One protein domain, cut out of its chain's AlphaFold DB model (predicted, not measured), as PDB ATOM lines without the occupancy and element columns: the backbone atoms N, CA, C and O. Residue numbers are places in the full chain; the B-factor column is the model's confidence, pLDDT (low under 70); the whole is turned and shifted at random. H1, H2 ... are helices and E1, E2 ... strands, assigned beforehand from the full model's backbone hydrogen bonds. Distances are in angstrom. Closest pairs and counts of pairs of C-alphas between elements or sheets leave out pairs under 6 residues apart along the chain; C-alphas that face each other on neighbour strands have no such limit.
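Overview. This is residues 120 to 195 of the 246 residues of the protein "LysR family transcriptional regulator" of Streptomyces sp. CRXT-G-22 (UniProt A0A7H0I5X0). Look for a small, strongly twisted sheet in which E1, in the middle, is paired with three other strands, E2 beside it on one side and E3 and E4 on the other. The helix H2 packs on this sheet, the tiny H1 only grazes it, and long loops run round the outside. The printed part has 76 residues with, in order, E1, H1, H2, E2, E3 and E4; under half are in these named elements, and the class is mixed. It is compact, with a radius of gyration of the C-alphas of 11.4 A and spans of 30 by 26 by 24 A.

Along the chain. Find C-alpha 120 at (40.226, -8.432, -5.082), where E1, residues 120 to 126, begins its 18.9 A. H1 is residues 138 to 141; H2, residues 155 to 161, measures 10.0 A. E2 is residues 168 to 170, E3 residues 181 to 186, 16.2 A long, and E4 residues 192 to 195, ending at C-alpha 195, (43.814, -7.567, -0.198).

Arrangement. Start at E1, antiparallel to each neighbour in this branched sheet. Within hydrogen-bond range are N 124 and O 169 of E2, 2.9 A; N 125 and O 182 of E3, 2.9 A; and N 121 and O 193 of E4, 2.8 A. H2 has a height over the sheet of 9.6 A and runs across the strands, at 70 degrees to E2 on the local plane; the closest C-alphas are Thr 159 and Met 168, 7.3 A. Every O i to N i+4 pair of H2 is within hydrogen-bond range; H1 is too short for one.

Size, cuts and confidence. The farthest C-alphas, Gly 132 and Thr 152, are 31.0 A apart. The printed part has no cut. The links E1 to H1 and H1 to H2 are long. Mean pLDDT of the printed part is 72.1; among the residues under 70 are 142 to 154.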
ATOM      1  N   VAL A 120      40.513  -9.691  -4.392       83.81
ATOM      2  CA  VAL A 120      40.226  -8.432  -5.082       83.81
ATOM      3  C   VAL A 120      38.724  -8.167  -5.044       83.81
ATOM      4  O   VAL A 120      37.915  -9.052  -5.334       83.81
ATOM      5  N   GLN A 121      38.328  -6.944  -4.695       80.88
ATOM      6  CA  GLN A 121      36.926  -6.554  -4.546       80.88
ATOM      7  C   GLN A 121      36.599  -5.260  -5.283       80.88
ATOM      8  O   GLN A 121      37.413  -4.338  -5.251       80.88
ATOM      9  N   PRO A 122      35.403  -5.145  -5.888       82.75
ATOM     10  CA  PRO A 122      34.924  -3.870  -6.401       82.75
ATOM     11  C   PRO A 122      34.623  -2.903  -5.254       82.75
ATOM     12  O   PRO A 122      34.090  -3.296  -4.206       82.75
ATOM     13  N   ILE A 123      34.963  -1.636  -5.476       81.62
ATOM     14  CA  ILE A 123      34.588  -0.516  -4.619       81.62
ATOM     15  C   ILE A 123      33.250   0.044  -5.096       81.62
ATOM     16  O   ILE A 123      32.996   0.180  -6.293       81.62
ATOM     17  N   VAL A 124      32.389   0.363  -4.137       82.88
ATOM     18  CA  VAL A 124      31.091   0.992  -4.368       82.88
ATOM     19  C   VAL A 124      30.994   2.264  -3.543       82.88
ATOM     20  O   VAL A 124      31.610   2.364  -2.481       82.88
ATOM     21  N   VAL A 125      30.204   3.217  -4.020       80.56
ATOM     22  CA  VAL A 125      29.871   4.446  -3.296       80.56
ATOM     23  C   VAL A 125      28.493   4.278  -2.685       80.56
ATOM     24  O   VAL A 125      27.539   3.972  -3.401       80.56
ATOM     25  N   VAL A 126      28.394   4.458  -1.371       76.44
ATOM     26  CA  VAL A 126      27.115   4.459  -0.654       76.44
ATOM     27  C   VAL A 126      26.608   5.892  -0.587       76.44
ATOM     28  O   VAL A 126      27.259   6.753   0.000       76.44
ATOM     29  N   SER A 127      25.438   6.146  -1.164       71.62
ATOM     30  CA  SER A 127      24.756   7.436  -1.050       71.62
ATOM     31  C   SER A 127      23.237   7.240  -0.977       71.62
ATOM     32  O   SER A 127      22.730   6.243  -1.494       71.62
ATOM     33  N   PRO A 128      22.487   8.150  -0.328       64.88
ATOM     34  CA  PRO A 128      21.036   8.010  -0.172       64.88
ATOM     35  C   PRO A 128      20.298   7.878  -1.514       64.88
ATOM     36  O   PRO A 128      19.361   7.090  -1.626       64.88
ATOM     37  N   ASP A 129      20.789   8.571  -2.545       67.44
ATOM     38  CA  ASP A 129      20.183   8.645  -3.882       67.44
ATOM     39  C   ASP A 129      20.753   7.601  -4.866       67.44
ATOM     40  O   ASP A 129      20.518   7.637  -6.077       67.44
ATOM     41  N   ALA A 130      21.532   6.638  -4.369       66.56
ATOM     42  CA  ALA A 130      22.185   5.630  -5.200       66.56
ATOM     43  C   ALA A 130      21.236   4.550  -5.752       66.56
ATOM     44  O   ALA A 130      21.641   3.773  -6.620       66.56
ATOM     45  N   ALA A 131      19.998   4.457  -5.260       58.44
ATOM     46  CA  ALA A 131      19.075   3.387  -5.628       58.44
ATOM     47  C   ALA A 131      18.703   3.464  -7.122       58.44
ATOM     48  O   ALA A 131      17.967   4.349  -7.546       58.44
ATOM     49  N   GLY A 132      19.217   2.525  -7.926       59.91
ATOM     50  CA  GLY A 132      18.976   2.472  -9.375       59.91
ATOM     51  C   GLY A 132      19.817   3.444 -10.212       59.91
ATOM     52  O   GLY A 132      19.593   3.555 -11.416       59.91
ATOM     53  N   SER A 133      20.787   4.130  -9.603       67.06
ATOM     54  CA  SER A 133      21.636   5.115 -10.278       67.06
ATOM     55  C   SER A 133      22.762   4.460 -11.091       67.06
ATOM     56  O   SER A 133      23.318   3.429 -10.705       67.06
ATOM     57  N   ALA A 134      23.120   5.076 -12.224       79.88
ATOM     58  CA  ALA A 134      24.220   4.636 -13.089       79.88
ATOM     59  C   ALA A 134      25.563   4.580 -12.324       79.88
ATOM     60  O   ALA A 134      25.707   5.284 -11.322       79.88
ATOM     61  N   PRO A 135      26.563   3.795 -12.772       82.88
ATOM     62  CA  PRO A 135      27.909   3.822 -12.191       82.88
ATOM     63  C   PRO A 135      28.449   5.252 -12.015       82.88
ATOM     64  O   PRO A 135      28.103   6.144 -12.790       82.88
ATOM     65  N   LEU A 136      29.242   5.488 -10.968       83.38
ATOM     66  CA  LEU A 136      29.904   6.775 -10.738       83.38
ATOM     67  C   LEU A 136      31.306   6.729 -11.347       83.38
ATOM     68  O   LEU A 136      32.089   5.852 -10.982       83.38
ATOM     69  N   GLU A 137      31.619   7.654 -12.254       84.56
ATOM     70  CA  GLU A 137      32.980   7.811 -12.772       84.56
ATOM     71  C   GLU A 137      33.885   8.457 -11.719       84.56
ATOM     72  O   GLU A 137      33.501   9.382 -11.006       84.56
ATOM     73  N   LEU A 138      35.118   7.964 -11.631       78.75
ATOM     74  CA  LEU A 138      36.091   8.362 -10.619       78.75
ATOM     75  C   LEU A 138      36.403   9.858 -10.676       78.75
ATOM     76  O   LEU A 138      36.620  10.481  -9.641       78.75
ATOM     77  N   ALA A 139      36.416  10.415 -11.888       78.75
ATOM     78  CA  ALA A 139      36.625  11.836 -12.125       78.75
ATOM     79  C   ALA A 139      35.498  12.694 -11.529       78.75
ATOM     80  O   ALA A 139      35.775  13.768 -11.006       78.75
ATOM     81  N   ASP A 140      34.261  12.194 -11.552       78.06
ATOM     82  CA  ASP A 140      33.089  12.902 -11.033       78.06
ATOM     83  C   ASP A 140      32.987  12.774  -9.507       78.06
ATOM     84  O   ASP A 140      32.424  13.634  -8.837       78.06
ATOM     85  N   ALA A 141      33.568  11.716  -8.932       71.06
ATOM     86  CA  ALA A 141      33.570  11.496  -7.490       71.06
ATOM     87  C   ALA A 141      34.374  12.566  -6.722       71.06
ATOM     88  O   ALA A 141      34.108  12.805  -5.552       71.06
ATOM     89  N   GLY A 142      35.343  13.239  -7.352       62.25
ATOM     90  CA  GLY A 142      36.102  14.325  -6.716       62.25
ATOM     91  C   GLY A 142      35.294  15.604  -6.461       62.25
ATOM     92  O   GLY A 142      35.727  16.443  -5.676       62.25
ATOM     93  N   GLU A 143      34.131  15.743  -7.104       62.19
ATOM     94  CA  GLU A 143      33.244  16.909  -6.997       62.19
ATOM     95  C   GLU A 143      32.208  16.768  -5.859       62.19
ATOM     96  O   GLU A 143      31.492  17.720  -5.546       62.19
ATOM     97  N   GLU A 144      32.121  15.593  -5.217       62.97
ATOM     98  CA  GLU A 144      31.223  15.328  -4.087       62.97
ATOM     99  C   GLU A 144      31.944  15.481  -2.732       62.97
ATOM    100  O   GLU A 144      33.093  15.071  -2.546       62.97
ATOM    101  N   GLU A 145      31.252  16.050  -1.742       54.41
ATOM    102  CA  GLU A 145      31.777  16.175  -0.381       54.41
ATOM    103  C   GLU A 145      31.529  14.883   0.404       54.41
ATOM    104  O   GLU A 145      30.395  14.489   0.683       54.41
ATOM    105  N   TYR A 146      32.614  14.217   0.787       62.78
ATOM    106  CA  TYR A 146      32.553  12.978   1.546       62.78
ATOM    107  C   TYR A 146      33.093  13.171   2.959       62.78
ATOM    108  O   TYR A 146      34.153  13.761   3.171       62.78
ATOM    109  N   ILE A 147      32.412  12.567   3.934       54.28
ATOM    110  CA  ILE A 147      32.974  12.382   5.276       54.28
ATOM    111  C   ILE A 147      34.268  11.576   5.125       54.28
ATOM    112  O   ILE A 147      34.352  10.716   4.256       54.28
ATOM    113  N   LEU A 148      35.290  11.868   5.926       51.31
ATOM    114  CA  LEU A 148      36.519  11.084   6.016       51.31
ATOM    115  C   LEU A 148      36.615  10.494   7.419       51.31
ATOM    116  O   LEU A 148      36.649  11.230   8.404       51.31
ATOM    117  N   VAL A 149      36.694   9.170   7.521       56.50
ATOM    118  CA  VAL A 149      37.078   8.503   8.772       56.50
ATOM    119  C   VAL A 149      38.600   8.342   8.865       56.50
ATOM    120  O   VAL A 149      39.262   8.170   7.834       56.50
ATOM    121  N   PRO A 150      39.175   8.378  10.085       58.31
ATOM    122  CA  PRO A 150      40.596   8.117  10.295       58.31
ATOM    123  C   PRO A 150      41.038   6.812   9.624       58.31
ATOM    124  O   PRO A 150      40.304   5.823   9.646       58.31
ATOM    125  N   ASP A 151      42.246   6.800   9.055       64.38
ATOM    126  CA  ASP A 151      42.796   5.635   8.353       64.38
ATOM    127  C   ASP A 151      43.224   4.521   9.318       64.38
ATOM    128  O   ASP A 151      44.401   4.295   9.596       64.38
ATOM    129  N   THR A 152      42.241   3.837   9.887       67.44
ATOM    130  CA  THR A 152      42.447   2.746  10.841       67.44
ATOM    131  C   THR A 152      42.642   1.418  10.126       67.44
ATOM    132  O   THR A 152      43.475   0.601  10.516       67.44
ATOM    133  N   CYS A 153      41.916   1.210   9.033       67.00
ATOM    134  CA  CYS A 153      41.804  -0.080   8.373       67.00
ATOM    135  C   CYS A 153      42.463  -0.141   6.981       67.00
ATOM    136  O   CYS A 153      42.613  -1.238   6.444       67.00
ATOM    137  N   GLY A 154      42.913   0.997   6.430       64.88
ATOM    138  CA  GLY A 154      43.592   1.115   5.130       64.88
ATOM    139  C   GLY A 154      42.705   1.581   3.974       64.88
ATOM    140  O   GLY A 154      43.212   1.853   2.884       64.88
ATOM    141  N   LEU A 155      41.393   1.696   4.196       72.69
ATOM    142  CA  LEU A 155      40.436   2.174   3.195       72.69
ATOM    143  C   LEU A 155      40.642   3.658   2.911       72.69
ATOM    144  O   LEU A 155      40.645   4.052   1.753       72.69
ATOM    145  N   THR A 156      40.897   4.462   3.943       68.06
ATOM    146  CA  THR A 156      41.155   5.892   3.773       68.06
ATOM    147  C   THR A 156      42.467   6.123   3.019       68.06
ATOM    148  O   THR A 156      42.505   6.975   2.138       68.06
ATOM    149  N   THR A 157      43.532   5.339   3.263       67.62
ATOM    150  CA  THR A 157      44.744   5.391   2.409       67.62
ATOM    151  C   THR A 157      44.422   5.040   0.951       67.62
ATOM    152  O   THR A 157      44.939   5.683   0.037       67.62
ATOM    153  N   PHE A 158      43.576   4.033   0.708       71.75
ATOM    154  CA  PHE A 158      43.156   3.675  -0.647       71.75
ATOM    155  C   PHE A 158      42.391   4.819  -1.332       71.75
ATOM    156  O   PHE A 158      42.770   5.224  -2.429       71.75
ATOM    157  N   THR A 159      41.357   5.371  -0.690       64.88
ATOM    158  CA  THR A 159      40.500   6.411  -1.283       64.88
ATOM    159  C   THR A 159      41.243   7.732  -1.458       64.88
ATOM    160  O   THR A 159      41.143   8.350  -2.512       64.88
ATOM    161  N   THR A 160      42.084   8.135  -0.499       63.38
ATOM    162  CA  THR A 160      42.880   9.372  -0.614       63.38
ATOM    163  C   THR A 160      43.911   9.320  -1.738       63.38
ATOM    164  O   THR A 160      44.133  10.332  -2.395       63.38
ATOM    165  N   ARG A 161      44.498   8.152  -2.043       65.44
ATOM    166  CA  ARG A 161      45.359   7.991  -3.233       65.44
ATOM    167  C   ARG A 161      44.621   8.172  -4.552       65.44
ATOM    168  O   ARG A 161      45.254   8.516  -5.544       65.44
ATOM    169  N   LEU A 162      43.317   7.926  -4.554       59.06
ATOM    170  CA  LEU A 162      42.442   8.194  -5.689       59.06
ATOM    171  C   LEU A 162      41.904   9.636  -5.682       59.06
ATOM    172  O   LEU A 162      41.228  10.016  -6.627       59.06
ATOM    173  N   GLY A 163      42.217  10.435  -4.651       48.78
ATOM    174  CA  GLY A 163      41.729  11.807  -4.478       48.78
ATOM    175  C   GLY A 163      40.343  11.916  -3.831       48.78
ATOM    176  O   GLY A 163      39.674  12.920  -4.035       48.78
ATOM    177  N   LEU A 164      39.892  10.896  -3.085       58.47
ATOM    178  CA  LEU A 164      38.479  10.702  -2.716       58.47
ATOM    179  C   LEU A 164      38.257  10.463  -1.213       58.47
ATOM    180  O   LEU A 164      39.170  10.033  -0.497       58.47
ATOM    181  N   GLY A 165      37.020  10.688  -0.740       55.09
ATOM    182  CA  GLY A 165      36.618  10.498   0.664       55.09
ATOM    183  C   GLY A 165      35.845   9.210   1.004       55.09
ATOM    184  O   GLY A 165      35.779   8.277   0.209       55.09
ATOM    185  N   SER A 166      35.323   9.097   2.237       58.25
ATOM    186  CA  SER A 166      34.984   7.816   2.893       58.25
ATOM    187  C   SER A 166      33.563   7.275   2.685       58.25
ATOM    188  O   SER A 166      33.142   6.398   3.440       58.25
ATOM    189  N   ALA A 167      32.818   7.739   1.679       67.62
ATOM    190  CA  ALA A 167      31.572   7.071   1.267       67.62
ATOM    191  C   ALA A 167      31.828   5.800   0.428       67.62
ATOM    192  O   ALA A 167      30.902   5.059   0.092       67.62
ATOM    193  N   MET A 168      33.092   5.546   0.082       75.25
ATOM    194  CA  MET A 168      33.532   4.402  -0.704       75.25
ATOM    195  C   MET A 168      33.865   3.219   0.187       75.25
ATOM    196  O   MET A 168      34.703   3.333   1.075       75.25
ATOM    197  N   VAL A 169      33.266   2.064  -0.086       74.44
ATOM    198  CA  VAL A 169      33.528   0.820   0.644       74.44
ATOM    199  C   VAL A 169      33.676  -0.354  -0.321       74.44
ATOM    200  O   VAL A 169      33.112  -0.334  -1.418       74.44
ATOM    201  N   PRO A 170      34.399  -1.422   0.055       78.50
ATOM    202  CA  PRO A 170      34.325  -2.674  -0.683       78.50
ATOM    203  C   PRO A 170      32.889  -3.204  -0.681       78.50
ATOM    204  O   PRO A 170      32.232  -3.206   0.360       78.50
ATOM    205  N   ARG A 171      32.401  -3.714  -1.816       78.12
ATOM    206  CA  ARG A 171      31.002  -4.168  -1.947       78.12
ATOM    207  C   ARG A 171      30.584  -5.211  -0.904       78.12
ATOM    208  O   ARG A 171      29.432  -5.235  -0.489       78.12
ATOM    209  N   SER A 172      31.498  -6.063  -0.437       72.94
ATOM    210  CA  SER A 172      31.168  -7.054   0.602       72.94
ATOM    211  C   SER A 172      30.967  -6.458   1.997       72.94
ATOM    212  O   SER A 172      30.678  -7.204   2.926       72.94
ATOM    213  N   ARG A 173      31.235  -5.161   2.181       73.88
ATOM    214  CA  ARG A 173      31.078  -4.449   3.455       73.88
ATOM    215  C   ARG A 173      29.721  -3.761   3.569       73.88
ATOM    216  O   ARG A 173      29.449  -3.155   4.599       73.88
ATOM    217  N   LEU A 174      28.878  -3.870   2.542       71.38
ATOM    218  CA  LEU A 174      27.484  -3.462   2.636       71.38
ATOM    219  C   LEU A 174      26.771  -4.307   3.697       71.38
ATOM    220  O   LEU A 174      26.966  -5.518   3.785       71.38
ATOM    221  N   THR A 175      25.947  -3.654   4.512       67.81
ATOM    222  CA  THR A 175      25.185  -4.294   5.595       67.81
ATOM    223  C   THR A 175      23.962  -5.064   5.093       67.81
ATOM    224  O   THR A 175      23.511  -5.982   5.775       67.81
ATOM    225  N   SER A 176      23.474  -4.752   3.883       68.75
ATOM    226  CA  SER A 176      22.452  -5.487   3.109       68.75
ATOM    227  C   SER A 176      22.744  -5.364   1.596       68.75
ATOM    228  O   SER A 176      23.311  -4.337   1.206       68.75
ATOM    229  N   PRO A 177      22.353  -6.317   0.710       68.50
ATOM    230  CA  PRO A 177      22.473  -6.117  -0.740       68.50
ATOM    231  C   PRO A 177      21.676  -4.902  -1.222       68.50
ATOM    232  O   PRO A 177      22.031  -4.304  -2.235       68.50
ATOM    233  N   ASP A 178      20.622  -4.556  -0.478       72.44
ATOM    234  CA  ASP A 178      19.657  -3.506  -0.800       72.44
ATOM    235  C   ASP A 178      20.107  -2.112  -0.352       72.44
ATOM    236  O   ASP A 178      19.402  -1.137  -0.601       72.44
ATOM    237  N   VAL A 179      21.259  -1.994   0.326       75.19
ATOM    238  CA  VAL A 179      21.830  -0.681   0.650       75.19
ATOM    239  C   VAL A 179      22.038   0.069  -0.665       75.19
ATOM    240  O   VAL A 179      22.756  -0.451  -1.521       75.19
ATOM    241  N   PRO A 180      21.451   1.263  -0.856       79.06
ATOM    242  CA  PRO A 180      21.670   2.052  -2.058       79.06
ATOM    243  C   PRO A 180      23.166   2.297  -2.280       79.06
ATOM    244  O   PRO A 180      23.845   2.900  -1.447       79.06
ATOM    245  N   HIS A 181      23.692   1.792  -3.395       82.75
ATOM    246  CA  HIS A 181      25.089   1.972  -3.766       82.75
ATOM    247  C   HIS A 181      25.264   2.008  -5.281       82.75
ATOM    248  O   HIS A 181      24.507   1.386  -6.026       82.75
ATOM    249  N   ARG A 182      26.302   2.711  -5.729       84.94
ATOM    250  CA  ARG A 182      26.700   2.795  -7.138       84.94
ATOM    251  C   ARG A 182      28.075   2.149  -7.312       84.94
ATOM    252  O   ARG A 182      28.952   2.390  -6.476       84.94
ATOM    253  N   PRO A 183      28.307   1.341  -8.360       85.88
ATOM    254  CA  PRO A 183      29.656   0.910  -8.711       85.88
ATOM    255  C   PRO A 183      30.539   2.125  -8.993       85.88
ATOM    256  O   PRO A 183      30.108   3.039  -9.699       85.88
ATOM    257  N   LEU A 184      31.760   2.127  -8.459       82.56
ATOM    258  CA  LEU A 184      32.766   3.121  -8.814       82.56
ATOM    259  C   LEU A 184      33.539   2.622 -10.034       82.56
ATOM    260  O   LEU A 184      34.076   1.510 -10.017       82.56
ATOM    261  N   VAL A 185      33.603   3.429 -11.088       84.19
ATOM    262  CA  VAL A 185      34.298   3.101 -12.336       84.19
ATOM    263  C   VAL A 185      35.333   4.172 -12.677       84.19
ATOM    264  O   VAL A 185      35.161   5.326 -12.328       84.19
ATOM    265  N   ASP A 186      36.423   3.793 -13.335       80.31
ATOM    266  CA  ASP A 186      37.384   4.705 -13.965       80.31
ATOM    267  C   ASP A 186      37.462   4.346 -15.448       80.31
ATOM    268  O   ASP A 186      37.894   3.243 -15.810       80.31
ATOM    269  N   ARG A 187      36.996   5.253 -16.313       83.50
ATOM    270  CA  ARG A 187      36.914   5.046 -17.768       83.50
ATOM    271  C   ARG A 187      36.134   3.770 -18.110       83.50
ATOM    272  O   ARG A 187      36.600   2.927 -18.883       83.50
ATOM    273  N   GLY A 188      34.971   3.595 -17.481       77.69
ATOM    274  CA  GLY A 188      34.101   2.431 -17.662       77.69
ATOM    275  C   GLY A 188      34.617   1.108 -17.078       77.69
ATOM    276  O   GLY A 188      34.009   0.065 -17.321       77.69
ATOM    277  N   ARG A 189      35.725   1.101 -16.320       81.19
ATOM    278  CA  ARG A 189      36.244  -0.095 -15.631       81.19
ATOM    279  C   ARG A 189      36.018   0.007 -14.132       81.19
ATOM    280  O   ARG A 189      36.373   1.016 -13.545       81.19
ATOM    281  N   GLU A 190      35.507  -1.046 -13.495       83.06
ATOM    282  CA  GLU A 190      35.325  -1.050 -12.037       83.06
ATOM    283  C   GLU A 190      36.637  -0.784 -11.291       83.06
ATOM    284  O   GLU A 190      37.653  -1.467 -11.492       83.06
ATOM    285  N   VAL A 191      36.578   0.176 -10.374       81.75
ATOM    286  CA  VAL A 191      37.631   0.423  -9.399       81.75
ATOM    287  C   VAL A 191      37.607  -0.702  -8.378       81.75
ATOM    288  O   VAL A 191      36.566  -1.066  -7.828       81.75
ATOM    289  N   ARG A 192      38.782  -1.279  -8.126       83.62
ATOM    290  CA  ARG A 192      38.937  -2.443  -7.259       83.62
ATOM    291  C   ARG A 192      40.002  -2.203  -6.204       83.62
ATOM    292  O   ARG A 192      41.040  -1.610  -6.485       83.62
ATOM    293  N   ILE A 193      39.759  -2.730  -5.012       82.62
ATOM    294  CA  ILE A 193      40.741  -2.836  -3.936       82.62
ATOM    295  C   ILE A 193      41.254  -4.271  -3.871       82.62
ATOM    296  O   ILE A 193      40.484  -5.222  -4.011       82.62
ATOM    297  N   SER A 194      42.561  -4.426  -3.684       87.00
ATOM    298  CA  SER A 194      43.187  -5.732  -3.478       87.00
ATOM    299  C   SER A 194      43.508  -5.918  -2.000       87.00
ATOM    300  O   SER A 194      43.888  -4.962  -1.322       87.00
ATOM    301  N   PHE A 195      43.374  -7.145  -1.518       87.12
ATOM    302  CA  PHE A 195      43.814  -7.567  -0.198       87.12
ATOM    303  C   PHE A 195      44.917  -8.598  -0.348       87.12
ATOM    304  O   PHE A 195      44.875  -9.459  -1.232       87.12
TER     305      PHE A 195